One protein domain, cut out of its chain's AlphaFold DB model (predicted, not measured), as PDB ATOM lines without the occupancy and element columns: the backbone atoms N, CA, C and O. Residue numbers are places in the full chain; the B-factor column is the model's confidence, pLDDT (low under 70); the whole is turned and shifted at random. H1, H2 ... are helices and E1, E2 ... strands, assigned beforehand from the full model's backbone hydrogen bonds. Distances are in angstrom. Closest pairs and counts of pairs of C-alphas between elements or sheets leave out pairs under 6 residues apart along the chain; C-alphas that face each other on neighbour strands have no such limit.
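Overview. This is residues 40 to 126 of the 137 residues of an uncharacterized protein of Acidobacteria bacterium (UniProt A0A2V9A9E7). A strongly twisted sheet of six strands has two helices over one face, and its other face is bare. H2 covers the middle of the sheet at E4, while H1 packs over E2 with its first part. The printed part has 87 residues, with two named helices and six named strands in the order E1 E2 E3 H1 E4 H2 E5 E6; the mixed sheet runs E3 E2 E1 E4 E5 E6. The class is mixed, helices and strands; the whole is compact, radius of gyration of the C-alphas 12.6 A, spanning 35 by 30 by 20 A.

Arrangement. E1, residues 40 to 44, and E2, residues 47 to 52, form an antiparallel hairpin, with N 42 and O 49 within hydrogen-bond range at 2.9 A. E3, residues 55 to 57, meets E2 only at a point, C-alphas 56 and 51 facing each other at 4.3 A. H1, residues 65 to 76, is on the sheet over E2, height 7.9 A; their closest C-alphas, of Tyr 50 and Leu 65, are 7.7 A apart. E4, residues 82 to 87, is parallel to E1, with N 41 and O 85 at 2.9 A. H2, residues 93 to 103, is on the same face as H1, height 8.8 A, and runs along the strands at 11 degrees to E4 on the local plane; their closest C-alphas, of Val 86 and Val 95, are 6.9 A apart. With residues 65 to 69 alone, H1 only just touches H2, with 3 pairs of C-alphas within 8 A, the closest those of Leu 66 and Ala 101 at 6.3 A. E5, residues 110 to 115, is parallel to E4, with N 113 and O 84 at 2.8 A; E4, H2 and E5 form a strand-helix-strand unit, two parallel neighbours with a helix between, its crossover right-handed. E6, residues 122 to 125, forms an antiparallel hairpin with E5, with N 123 and O 114 at 2.8 A. In H1 and H2 every O i to N i+4 pair is within hydrogen-bond range.

Along the chain. E1 begins at C-alpha 40, (-37.750, 28.540, 27.012). From first to last C-alpha E2 measures 16.5 A, H1 16.2 A, E4 16.1 A, H2 15.3 A and E5 15.9 A. E6 ends at C-alpha 125, (-26.236, 25.636, 18.986).

Size, cuts and confidence. The two C-alphas farthest apart, of Thr 74 and Asp 119, are 35.2 A apart. The printed part has no cut and no long link. Its mean pLDDT is 92.0; residues 60 and 62, between E3 and H1, are under 70.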
ATOM      1  N   SER A  40     -37.230  28.710  28.366       96.06
ATOM      2  CA  SER A  40     -37.750  28.540  27.012       96.06
ATOM      3  C   SER A  40     -38.486  29.770  26.510       96.06
ATOM      4  O   SER A  40     -39.189  30.422  27.282       96.06
ATOM      5  N   VAL A  41     -38.398  30.029  25.211       96.00
ATOM      6  CA  VAL A  41     -39.263  30.976  24.503       96.00
ATOM      7  C   VAL A  41     -40.028  30.233  23.414       96.00
ATOM      8  O   VAL A  41     -39.430  29.532  22.600       96.00
ATOM      9  N   GLN A  42     -41.352  30.363  23.429       95.06
ATOM     10  CA  GLN A  42     -42.258  29.745  22.460       95.06
ATOM     11  C   GLN A  42     -43.048  30.812  21.714       95.06
ATOM     12  O   GLN A  42     -43.389  31.843  22.293       95.06
ATOM     13  N   THR A  43     -43.361  30.563  20.444       94.38
ATOM     14  CA  THR A  43     -44.232  31.455  19.676       94.38
ATOM     15  C   THR A  43     -45.680  31.001  19.827       94.38
ATOM     16  O   THR A  43     -46.127  30.059  19.175       94.38
ATOM     17  N   GLU A  44     -46.440  31.699  20.670       93.56
ATOM     18  CA  GLU A  44     -47.870  31.456  20.874       93.56
ATOM     19  C   GLU A  44     -48.667  32.623  20.274       93.56
ATOM     20  O   GLU A  44     -48.488  33.780  20.657       93.56
ATOM     21  N   HIS A  45     -49.556  32.343  19.314       91.88
ATOM     22  CA  HIS A  45     -50.382  33.362  18.639       91.88
ATOM     23  C   HIS A  45     -49.568  34.540  18.058       91.88
ATOM     24  O   HIS A  45     -49.977  35.700  18.139       91.88
ATOM     25  N   GLY A  46     -48.386  34.249  17.502       89.19
ATOM     26  CA  GLY A  46     -47.484  35.254  16.927       89.19
ATOM     27  C   GLY A  46     -46.741  36.113  17.956       89.19
ATOM     28  O   GLY A  46     -46.162  37.133  17.588       89.19
ATOM     29  N   LYS A  47     -46.758  35.735  19.240       91.69
ATOM     30  CA  LYS A  47     -46.042  36.426  20.318       91.69
ATOM     31  C   LYS A  47     -45.061  35.484  21.007       91.69
ATOM     32  O   LYS A  47     -45.376  34.321  21.237       91.69
ATOM     33  N   SER A  48     -43.909  36.022  21.392       93.06
ATOM     34  CA  SER A  48     -42.925  35.322  22.217       93.06
ATOM     35  C   SER A  48     -43.447  35.180  23.651       93.06
ATOM     36  O   SER A  48     -43.713  36.179  24.322       93.06
ATOM     37  N   VAL A  49     -43.590  33.944  24.121       94.12
ATOM     38  CA  VAL A  49     -43.962  33.593  25.494       94.12
ATOM     39  C   VAL A  49     -42.764  32.950  26.171       94.12
ATOM     40  O   VAL A  49     -42.273  31.910  25.734       94.12
ATOM     41  N   TYR A  50     -42.297  33.567  27.252       94.75
ATOM     42  CA  TYR A  50     -41.158  33.079  28.020       94.75
ATOM     43  C   TYR A  50     -41.625  32.189  29.159       94.75
ATOM     44  O   TYR A  50     -42.600  32.497  29.851       94.75
ATOM     45  N   ARG A  51     -40.902  31.097  29.397       95.38
ATOM     46  CA  ARG A  51     -41.159  30.187  30.509       95.38
ATOM     47  C   ARG A  51     -39.858  29.842  31.219       95.38
ATOM     48  O   ARG A  51     -38.870  29.514  30.569       95.38
ATOM     49  N   LEU A  52     -39.880  29.866  32.546       95.44
ATOM     50  CA  LEU A  52     -38.801  29.376  33.397       95.44
ATOM     51  C   LEU A  52     -39.288  28.131  34.142       95.44
ATOM     52  O   LEU A  52     -40.277  28.181  34.875       95.44
ATOM     53  N   ASN A  53     -38.621  26.997  33.933       94.88
ATOM     54  CA  ASN A  53     -39.019  25.681  34.443       94.88
ATOM     55  C   ASN A  53     -40.499  25.362  34.143       94.88
ATOM     56  O   ASN A  53     -41.238  24.886  35.004       94.88
ATOM     57  N   GLY A  54     -40.949  25.701  32.930       93.31
ATOM     58  CA  GLY A  54     -42.324  25.502  32.459       93.31
ATOM     59  C   GLY A  54     -43.338  26.569  32.896       93.31
ATOM     60  O   GLY A  54     -44.425  26.638  32.316       93.31
ATOM     61  N   LYS A  55     -42.999  27.441  33.855       93.38
ATOM     62  CA  LYS A  55     -43.882  28.519  34.329       93.38
ATOM     63  C   LYS A  55     -43.717  29.777  33.486       93.38
ATOM     64  O   LYS A  55     -42.592  30.225  33.293       93.38
ATOM     65  N   THR A  56     -44.819  30.365  33.029       93.88
ATOM     66  CA  THR A  56     -44.792  31.620  32.266       93.88
ATOM     67  C   THR A  56     -44.216  32.762  33.101       93.88
ATOM     68  O   THR A  56     -44.653  32.999  34.232       93.88
ATOM     69  N   VAL A  57     -43.257  33.481  32.524       92.19
ATOM     70  CA  VAL A  57     -42.684  34.707  33.087       92.19
ATOM     71  C   VAL A  57     -43.018  35.879  32.175       92.19
ATOM     72  O   VAL A  57     -43.079  35.743  30.952       92.19
ATOM     73  N   GLU A  58     -43.291  37.029  32.776       84.44
ATOM     74  CA  GLU A  58     -43.614  38.248  32.038       84.44
ATOM     75  C   GLU A  58     -42.350  39.093  31.850       84.44
ATOM     76  O   GLU A  58     -41.328  38.867  32.488       84.44
ATOM     77  N   ASP A  59     -42.394  40.088  30.970       71.50
ATOM     78  CA  ASP A  59     -41.244  40.976  30.743       71.50
ATOM     79  C   ASP A  59     -41.306  42.247  31.623       71.50
ATOM     80  O   ASP A  59     -40.299  42.900  31.867       71.50
ATOM     81  N   ARG A  60     -42.493  42.630  32.133       68.38
ATOM     82  CA  ARG A  60     -42.738  43.980  32.700       68.38
ATOM     83  C   ARG A  60     -43.387  44.042  34.093       68.38
ATOM     84  O   ARG A  60     -44.047  45.031  34.397       68.38
ATOM     85  N   ARG A  61     -43.232  43.029  34.951       71.75
ATOM     86  CA  ARG A  61     -43.854  43.009  36.296       71.75
ATOM     87  C   ARG A  61     -42.958  42.377  37.365       71.75
ATOM     88  O   ARG A  61     -41.815  42.036  37.093       71.75
ATOM     89  N   GLU A  62     -43.492  42.199  38.574       68.75
ATOM     90  CA  GLU A  62     -42.853  41.449  39.669       68.75
ATOM     91  C   GLU A  62     -42.412  40.044  39.222       68.75
ATOM     92  O   GLU A  62     -41.308  39.618  39.551       68.75
ATOM     93  N   ASN A  63     -43.198  39.395  38.351       79.06
ATOM     94  CA  ASN A  63     -42.873  38.126  37.691       79.06
ATOM     95  C   ASN A  63     -41.966  38.298  36.451       79.06
ATOM     96  O   ASN A  63     -42.167  37.627  35.435       79.06
ATOM     97  N   SER A  64     -41.013  39.239  36.486       88.50
ATOM     98  CA  SER A  64     -40.113  39.454  35.351       88.50
ATOM     99  C   SER A  64     -39.154  38.279  35.157       88.50
ATOM    100  O   SER A  64     -38.747  37.638  36.131       88.50
ATOM    101  N   LEU A  65     -38.740  38.019  33.913       90.56
ATOM    102  CA  LEU A  65     -37.690  37.038  33.617       90.56
ATOM    103  C   LEU A  65     -36.430  37.286  34.465       90.56
ATOM    104  O   LEU A  65     -35.904  36.360  35.077       90.56
ATOM    105  N   LEU A  66     -35.974  38.541  34.539       91.94
ATOM    106  CA  LEU A  66     -34.752  38.901  35.258       91.94
ATOM    107  C   LEU A  66     -34.874  38.657  36.767       91.94
ATOM    108  O   LEU A  66     -33.950  38.108  37.358       91.94
ATOM    109  N   ASN A  67     -36.012  39.003  37.381       92.38
ATOM    110  CA  ASN A  67     -36.239  38.757  38.810       92.38
ATOM    111  C   ASN A  67     -36.243  37.260  39.125       92.38
ATOM    112  O   ASN A  67     -35.602  36.825  40.078       92.38
ATOM    113  N   ASN A  68     -36.931  36.466  38.300       93.44
ATOM    114  CA  ASN A  68     -36.990  35.019  38.473       93.44
ATOM    115  C   ASN A  68     -35.604  34.372  38.319       93.44
ATOM    116  O   ASN A  68     -35.234  33.498  39.099       93.44
ATOM    117  N   LEU A  69     -34.812  34.810  37.337       93.50
ATOM    118  CA  LEU A  69     -33.450  34.311  37.165       93.50
ATOM    119  C   LEU A  69     -32.518  34.764  38.303       93.50
ATOM    120  O   LEU A  69     -31.709  33.966  38.769       93.50
ATOM    121  N   MET A  70     -32.662  35.996  38.802       93.94
ATOM    122  CA  MET A  70     -31.922  36.493  39.970       93.94
ATOM    123  C   MET A  70     -32.220  35.659  41.222       93.94
ATOM    124  O   MET A  70     -31.314  35.321  41.985       93.94
ATOM    125  N   GLN A  71     -33.488  35.286  41.421       93.56
ATOM    126  CA  GLN A  71     -33.889  34.397  42.505       93.56
ATOM    127  C   GLN A  71     -33.215  33.029  42.366       93.56
ATOM    128  O   GLN A  71     -32.625  32.541  43.326       93.56
ATOM    129  N   VAL A  72     -33.213  32.442  41.165       93.06
ATOM    130  CA  VAL A  72     -32.503  31.180  40.907       93.06
ATOM    131  C   VAL A  72     -31.006  31.304  41.194       93.06
ATOM    132  O   VAL A  72     -30.444  30.424  41.842       93.06
ATOM    133  N   ALA A  73     -30.365  32.377  40.735       93.06
ATOM    134  CA  ALA A  73     -28.951  32.638  40.980       93.06
ATOM    135  C   ALA A  73     -28.650  32.735  42.487       93.06
ATOM    136  O   ALA A  73     -27.676  32.156  42.962       93.06
ATOM    137  N   THR A  74     -29.540  33.373  43.253       93.75
ATOM    138  CA  THR A  74     -29.434  33.494  44.717       93.75
ATOM    139  C   THR A  74     -29.635  32.151  45.428       93.75
ATOM    140  O   THR A  74     -28.902  31.831  46.359       93.75
ATOM    141  N   GLU A  75     -30.619  31.356  45.003       93.31
ATOM    142  CA  GLU A  75     -30.993  30.097  45.662       93.31
ATOM    143  C   GLU A  75     -30.075  28.924  45.304       93.31
ATOM    144  O   GLU A  75     -29.801  28.067  46.143       93.31
ATOM    145  N   ARG A  76     -29.641  28.846  44.042       92.19
ATOM    146  CA  ARG A  76     -28.922  27.690  43.482       92.19
ATOM    147  C   ARG A  76     -27.483  27.997  43.086       92.19
ATOM    148  O   ARG A  76     -26.718  27.081  42.793       92.19
ATOM    149  N   GLY A  77     -27.114  29.273  43.056       92.56
ATOM    150  CA  GLY A  77     -25.810  29.741  42.620       92.56
ATOM    151  C   GLY A  77     -25.724  29.995  41.114       92.56
ATOM    152  O   GLY A  77     -26.322  29.303  40.283       92.56
ATOM    153  N   ASN A  78     -24.879  30.963  40.769       93.12
ATOM    154  CA  ASN A  78     -24.616  31.459  39.415       93.12
ATOM    155  C   ASN A  78     -24.066  30.401  38.438       93.12
ATOM    156  O   ASN A  78     -24.168  30.549  37.222       93.12
ATOM    157  N   LYS A  79     -23.489  29.311  38.958       93.44
ATOM    158  CA  LYS A  79     -22.948  28.198  38.155       93.44
ATOM    159  C   LYS A  79     -24.001  27.167  37.737       93.44
ATOM    160  O   LYS A  79     -23.658  26.212  37.039       93.44
ATOM    161  N   THR A  80     -25.257  27.331  38.160       94.38
ATOM    162  CA  THR A  80     -26.359  26.434  37.784       94.38
ATOM    163  C   THR A  80     -26.485  26.353  36.263       94.38
ATOM    164  O   THR A  80     -26.517  27.385  35.594       94.38
ATOM    165  N   LEU A  81     -26.570  25.133  35.723       95.06
ATOM    166  CA  LEU A  81     -26.730  24.911  34.288       95.06
ATOM    167  C   LEU A  81     -28.082  25.450  33.806       95.06
ATOM    168  O   LEU A  81     -29.135  25.062  34.318       95.06
ATOM    169  N   VAL A  82     -28.044  26.300  32.783       96.50
ATOM    170  CA  VAL A  82     -29.219  26.861  32.112       96.50
ATOM    171  C   VAL A  82     -29.374  26.243  30.726       96.50
ATOM    172  O   VAL A  82     -28.516  26.410  29.861       96.50
ATOM    173  N   LEU A  83     -30.487  25.556  30.492       97.12
ATOM    174  CA  LEU A  83     -30.890  25.081  29.171       97.12
ATOM    175  C   LEU A  83     -31.809  26.131  28.546       97.12
ATOM    176  O   LEU A  83     -32.947  26.301  28.982       97.12
ATOM    177  N   VAL A  84     -31.302  26.861  27.556       96.88
ATOM    178  CA  VAL A  84     -32.046  27.882  26.817       96.88
ATOM    179  C   VAL A  84     -32.660  27.235  25.582       96.88
ATOM    180  O   VAL A  84     -31.923  26.832  24.691       96.88
ATOM    181  N   ILE A  85     -33.985  27.128  25.515       96.94
ATOM    182  CA  ILE A  85     -34.697  26.475  24.406       96.94
ATOM    183  C   ILE A  85     -35.516  27.519  23.648       96.94
ATOM    184  O   ILE A  85     -36.414  28.146  24.206       96.94
ATOM    185  N   VAL A  86     -35.217  27.713  22.373       96.75
ATOM    186  CA  VAL A  86     -35.841  28.738  21.535       96.75
ATOM    187  C   VAL A  86     -36.645  28.058  20.439       96.75
ATOM    188  O   VAL A  86     -36.111  27.229  19.710       96.75
ATOM    189  N   ASP A  87     -37.928  28.395  20.334       96.00
ATOM    190  CA  ASP A  87     -38.783  27.964  19.224       96.00
ATOM    191  C   ASP A  87     -38.182  28.449  17.902       96.00
ATOM    192  O   ASP A  87     -37.847  29.626  17.776       96.00
ATOM    193  N   GLU A  88     -38.043  27.565  16.916       94.88
ATOM    194  CA  GLU A  88     -37.482  27.911  15.604       94.88
ATOM    195  C   GLU A  88     -38.255  29.029  14.885       94.88
ATOM    196  O   GLU A  88     -37.693  29.750  14.059       94.88
ATOM    197  N   ARG A  89     -39.535  29.218  15.230       93.69
ATOM    198  CA  ARG A  89     -40.398  30.277  14.689       93.69
ATOM    199  C   ARG A  89     -40.218  31.606  15.418       93.69
ATOM    200  O   ARG A  89     -40.729  32.628  14.956       93.69
ATOM    201  N   ALA A  90     -39.545  31.606  16.571       93.50
ATOM    202  CA  ALA A  90     -39.285  32.823  17.319       93.50
ATOM    203  C   ALA A  90     -38.292  33.713  16.551       93.50
ATOM    204  O   ALA A  90     -37.346  33.214  15.935       93.50
ATOM    205  N   PRO A  91     -38.450  35.047  16.595       92.31
ATOM    206  CA  PRO A  91     -37.466  35.949  16.015       92.31
ATOM    207  C   PRO A  91     -36.068  35.684  16.583       92.31
ATOM    208  O   PRO A  91     -35.905  35.536  17.793       92.31
ATOM    209  N   PHE A  92     -35.035  35.723  15.738       88.06
ATOM    210  CA  PHE A  92     -33.647  35.501  16.177       88.06
ATOM    211  C   PHE A  92     -33.216  36.426  17.331       88.06
ATOM    212  O   PHE A  92     -32.397  36.056  18.171       88.06
ATOM    213  N   THR A  93     -33.810  37.619  17.420       92.56
ATOM    214  CA  THR A  93     -33.568  38.576  18.509       92.56
ATOM    215  C   THR A  93     -33.899  38.015  19.895       92.56
ATOM    216  O   THR A  93     -33.334  38.489  20.879       92.56
ATOM    217  N   GLU A  94     -34.759  37.001  19.995       93.50
ATOM    218  CA  GLU A  94     -35.089  36.330  21.253       93.50
ATOM    219  C   GLU A  94     -33.886  35.593  21.849       93.50
ATOM    220  O   GLU A  94     -33.656  35.681  23.056       93.50
ATOM    221  N   VAL A  95     -33.044  34.971  21.016       92.44
ATOM    222  CA  VAL A  95     -31.795  34.332  21.468       92.44
ATOM    223  C   VAL A  95     -30.913  35.362  22.180       92.44
ATOM    224  O   VAL A  95     -30.486  35.150  23.317       92.44
ATOM    225  N   SER A  96     -30.696  36.517  21.544       91.62
ATOM    226  CA  SER A  96     -29.862  37.590  22.092       91.62
ATOM    227  C   SER A  96     -30.443  38.195  23.370       91.62
ATOM    228  O   SER A  96     -29.687  38.510  24.290       91.62
ATOM    229  N   LYS A  97     -31.772  38.341  23.469       92.69
ATOM    230  CA  LYS A  97     -32.436  38.832  24.690       92.69
ATOM    231  C   LYS A  97     -32.209  37.891  25.870       92.69
ATOM    232  O   LYS A  97     -31.828  38.357  26.942       92.69
ATOM    233  N   LEU A  98     -32.408  36.586  25.670       93.75
ATOM    234  CA  LEU A  98     -32.219  35.582  26.720       93.75
ATOM    235  C   LEU A  98     -30.757  35.510  27.170       93.75
ATOM    236  O   LEU A  98     -30.489  35.511  28.369       93.75
ATOM    237  N   GLN A  99     -29.811  35.527  26.228       92.75
ATOM    238  CA  GLN A  99     -28.381  35.586  26.544       92.75
ATOM    239  C   GLN A  99     -28.034  36.842  27.349       92.75
ATOM    240  O   GLN A  99     -27.441  36.736  28.418       92.75
ATOM    241  N   THR A 100     -28.504  38.012  26.906       93.56
ATOM    242  CA  THR A 100     -28.282  39.281  27.613       93.56
ATOM    243  C   THR A 100     -28.861  39.253  29.032       93.56
ATOM    244  O   THR A 100     -28.268  39.809  29.954       93.56
ATOM    245  N   ALA A 101     -30.024  38.624  29.235       93.56
ATOM    246  CA  ALA A 101     -30.620  38.485  30.560       93.56
ATOM    247  C   ALA A 101     -29.754  37.625  31.495       93.56
ATOM    248  O   ALA A 101     -29.571  38.001  32.649       93.56
ATOM    249  N   LEU A 102     -29.194  36.520  30.992       95.56
ATOM    250  CA  LEU A 102     -28.282  35.648  31.745       95.56
ATOM    251  C   LEU A 102     -26.934  36.320  32.032       95.56
ATOM    252  O   LEU A 102     -26.398  36.172  33.127       95.56
ATOM    253  N   ASP A 103     -26.407  37.094  31.082       95.19
ATOM    254  CA  ASP A 103     -25.156  37.840  31.260       95.19
ATOM    255  C   ASP A 103     -25.281  38.911  32.352       95.19
ATOM    256  O   ASP A 103     -24.370  39.088  33.156       95.19
ATOM    257  N   LYS A 104     -26.434  39.587  32.448       94.69
ATOM    258  CA  LYS A 104     -26.694  40.608  33.482       94.69
ATOM    259  C   LYS A 104     -26.638  40.084  34.916       94.69
ATOM    260  O   LYS A 104     -26.463  40.882  35.833       94.69
ATOM    261  N   ILE A 105     -26.832  38.786  35.109       94.81
ATOM    262  CA  ILE A 105     -26.843  38.132  36.423       94.81
ATOM    263  C   ILE A 105     -25.680  37.155  36.595       94.81
ATOM    264  O   ILE A 105     -25.698  36.345  37.518       94.81
ATOM    265  N   ASP A 106     -24.691  37.222  35.701       95.75
ATOM    266  CA  ASP A 106     -23.494  36.386  35.737       95.75
ATOM    267  C   ASP A 106     -23.816  34.881  35.798       95.75
ATOM    268  O   ASP A 106     -23.281  34.148  36.623       95.75
ATOM    269  N   MET A 107     -24.711  34.400  34.924       95.25
ATOM    270  CA  MET A 107     -24.976  32.964  34.732       95.25
ATOM    271  C   MET A 107     -24.303  32.447  33.445       95.25
ATOM    272  O   MET A 107     -24.944  32.351  32.388       95.25
ATOM    273  N   PRO A 108     -22.995  32.119  33.487       93.62
ATOM    274  CA  PRO A 108     -22.230  31.736  32.300       93.62
ATOM    275  C   PRO A 108     -22.464  30.285  31.862       93.62
ATOM    276  O   PRO A 108     -22.237  29.958  30.700       93.62
ATOM    277  N   ASN A 109     -22.905  29.403  32.766       94.88
ATOM    278  CA  ASN A 109     -23.083  27.980  32.476       94.88
ATOM    279  C   ASN A 109     -24.408  27.730  31.742       94.88
ATOM    280  O   ASN A 109     -25.429  27.420  32.355       94.88
ATOM    281  N   ARG A 110     -24.402  27.904  30.420       94.06
ATOM    282  CA  ARG A 110     -25.608  27.837  29.592       94.06
ATOM    283  C   ARG A 110     -25.386  27.084  28.289       94.06
ATOM    284  O   ARG A 110     -24.321  27.173  27.685       94.06
ATOM    285  N   LYS A 111     -26.436  26.407  27.834       95.19
ATOM    286  CA  LYS A 111     -26.526  25.752  26.525       95.19
ATOM    287  C   LYS A 111     -27.741  26.279  25.788       95.19
ATOM    288  O   LYS A 111     -28.778  26.491  26.413       95.19
ATOM    289  N   VAL A 112     -27.611  26.514  24.488       95.38
ATOM    290  CA  VAL A 112     -28.695  27.055  23.660       95.38
ATOM    291  C   VAL A 112     -29.157  25.980  22.695       95.38
ATOM    292  O   VAL A 112     -28.335  25.338  22.054       95.38
ATOM    293  N   PHE A 113     -30.466  25.818  22.577       95.69
ATOM    294  CA  PHE A 113     -31.114  24.877  21.683       95.69
ATOM    295  C   PHE A 113     -32.148  25.616  20.840       95.69
ATOM    296  O   PHE A 113     -32.880  26.459  21.361       95.69
ATOM    297  N   ILE A 114     -32.223  25.274  19.558       95.31
ATOM    298  CA  ILE A 114     -33.370  25.591  18.707       95.31
ATOM    299  C   ILE A 114     -34.264  24.359  18.667       95.31
ATOM    300  O   ILE A 114     -33.765  23.259  18.425       95.31
ATOM    301  N   ALA A 115     -35.556  24.533  18.916       95.75
ATOM    302  CA  ALA A 115     -36.521  23.445  18.912       95.75
ATOM    303  C   ALA A 115     -37.724  23.762  18.023       95.75
ATOM    304  O   ALA A 115     -38.251  24.876  18.071       95.75
ATOM    305  N   ASP A 116     -38.194  22.760  17.286       94.62
ATOM    306  CA  ASP A 116     -39.565  22.736  16.793       94.62
ATOM    307  C   ASP A 116     -40.431  22.038  17.852       94.62
ATOM    308  O   ASP A 116     -40.300  20.852  18.160       94.62
ATOM    309  N   PHE A 117     -41.306  22.819  18.480       88.69
ATOM    310  CA  PHE A 117     -42.204  22.321  19.518       88.69
ATOM    311  C   PHE A 117     -43.391  21.526  18.952       88.69
ATOM    312  O   PHE A 117     -44.102  20.892  19.732       88.69
ATOM    313  N   ALA A 118     -43.638  21.572  17.640       88.56
ATOM    314  CA  ALA A 118     -44.706  20.816  16.995       88.56
ATOM    315  C   ALA A 118     -44.320  19.347  16.775       88.56
ATOM    316  O   ALA A 118     -45.153  18.466  16.997       88.56
ATOM    317  N   ASP A 119     -43.079  19.083  16.365       89.88
ATOM    318  CA  ASP A 119     -42.581  17.735  16.065       89.88
ATOM    319  C   ASP A 119     -41.628  17.168  17.142       89.88
ATOM    320  O   ASP A 119     -41.391  15.960  17.185       89.88
ATOM    321  N   GLY A 120     -41.142  18.014  18.059       87.25
ATOM    322  CA  GLY A 120     -40.237  17.639  19.147       87.25
ATOM    323  C   GLY A 120     -38.756  17.608  18.759       87.25
ATOM    324  O   GLY A 120     -37.931  17.163  19.564       87.25
ATOM    325  N   THR A 121     -38.397  18.071  17.562       92.00
ATOM    326  CA  THR A 121     -37.012  18.168  17.100       92.00
ATOM    327  C   THR A 121     -36.271  19.256  17.877       92.00
ATOM    328  O   THR A 121     -36.784  20.351  18.091       92.00
ATOM    329  N   MET A 122     -35.033  18.978  18.299       94.62
ATOM    330  CA  MET A 122     -34.209  19.925  19.050       94.62
ATOM    331  C   MET A 122     -32.738  19.815  18.649       94.62
ATOM    332  O   MET A 122     -32.158  18.732  18.678       94.62
ATOM    333  N   ASN A 123     -32.126  20.952  18.320       91.75
ATOM    334  CA  ASN A 123     -30.733  21.062  17.899       91.75
ATOM    335  C   ASN A 123     -29.973  22.007  18.834       91.75
ATOM    336  O   ASN A 123     -30.399  23.141  19.055       91.75
ATOM    337  N   GLU A 124     -28.844  21.560  19.382       92.56
ATOM    338  CA  GLU A 124     -27.958  22.413  20.182       92.56
ATOM    339  C   GLU A 124     -27.178  23.371  19.269       92.56
ATOM    340  O   GLU A 124     -26.667  22.971  18.225       92.56
ATOM    341  N   ILE A 125     -27.057  24.636  19.673       88.06
ATOM    342  CA  ILE A 125     -26.236  25.636  18.986       88.06
ATOM    343  C   ILE A 125     -24.852  25.669  19.624       88.06
ATOM    344  O   ILE A 125     -24.694  26.033  20.792       88.06
ATOM    345  N   HIS A 126     -23.837  25.373  18.817       85.62
ATOM    346  CA  HIS A 126     -22.434  25.411  19.211       85.62
ATOM    347  C   HIS A 126     -21.772  26.641  18.581       85.62
ATOM    348  O   HIS A 126     -21.430  26.654  17.404       85.62
TER     349      HIS A 126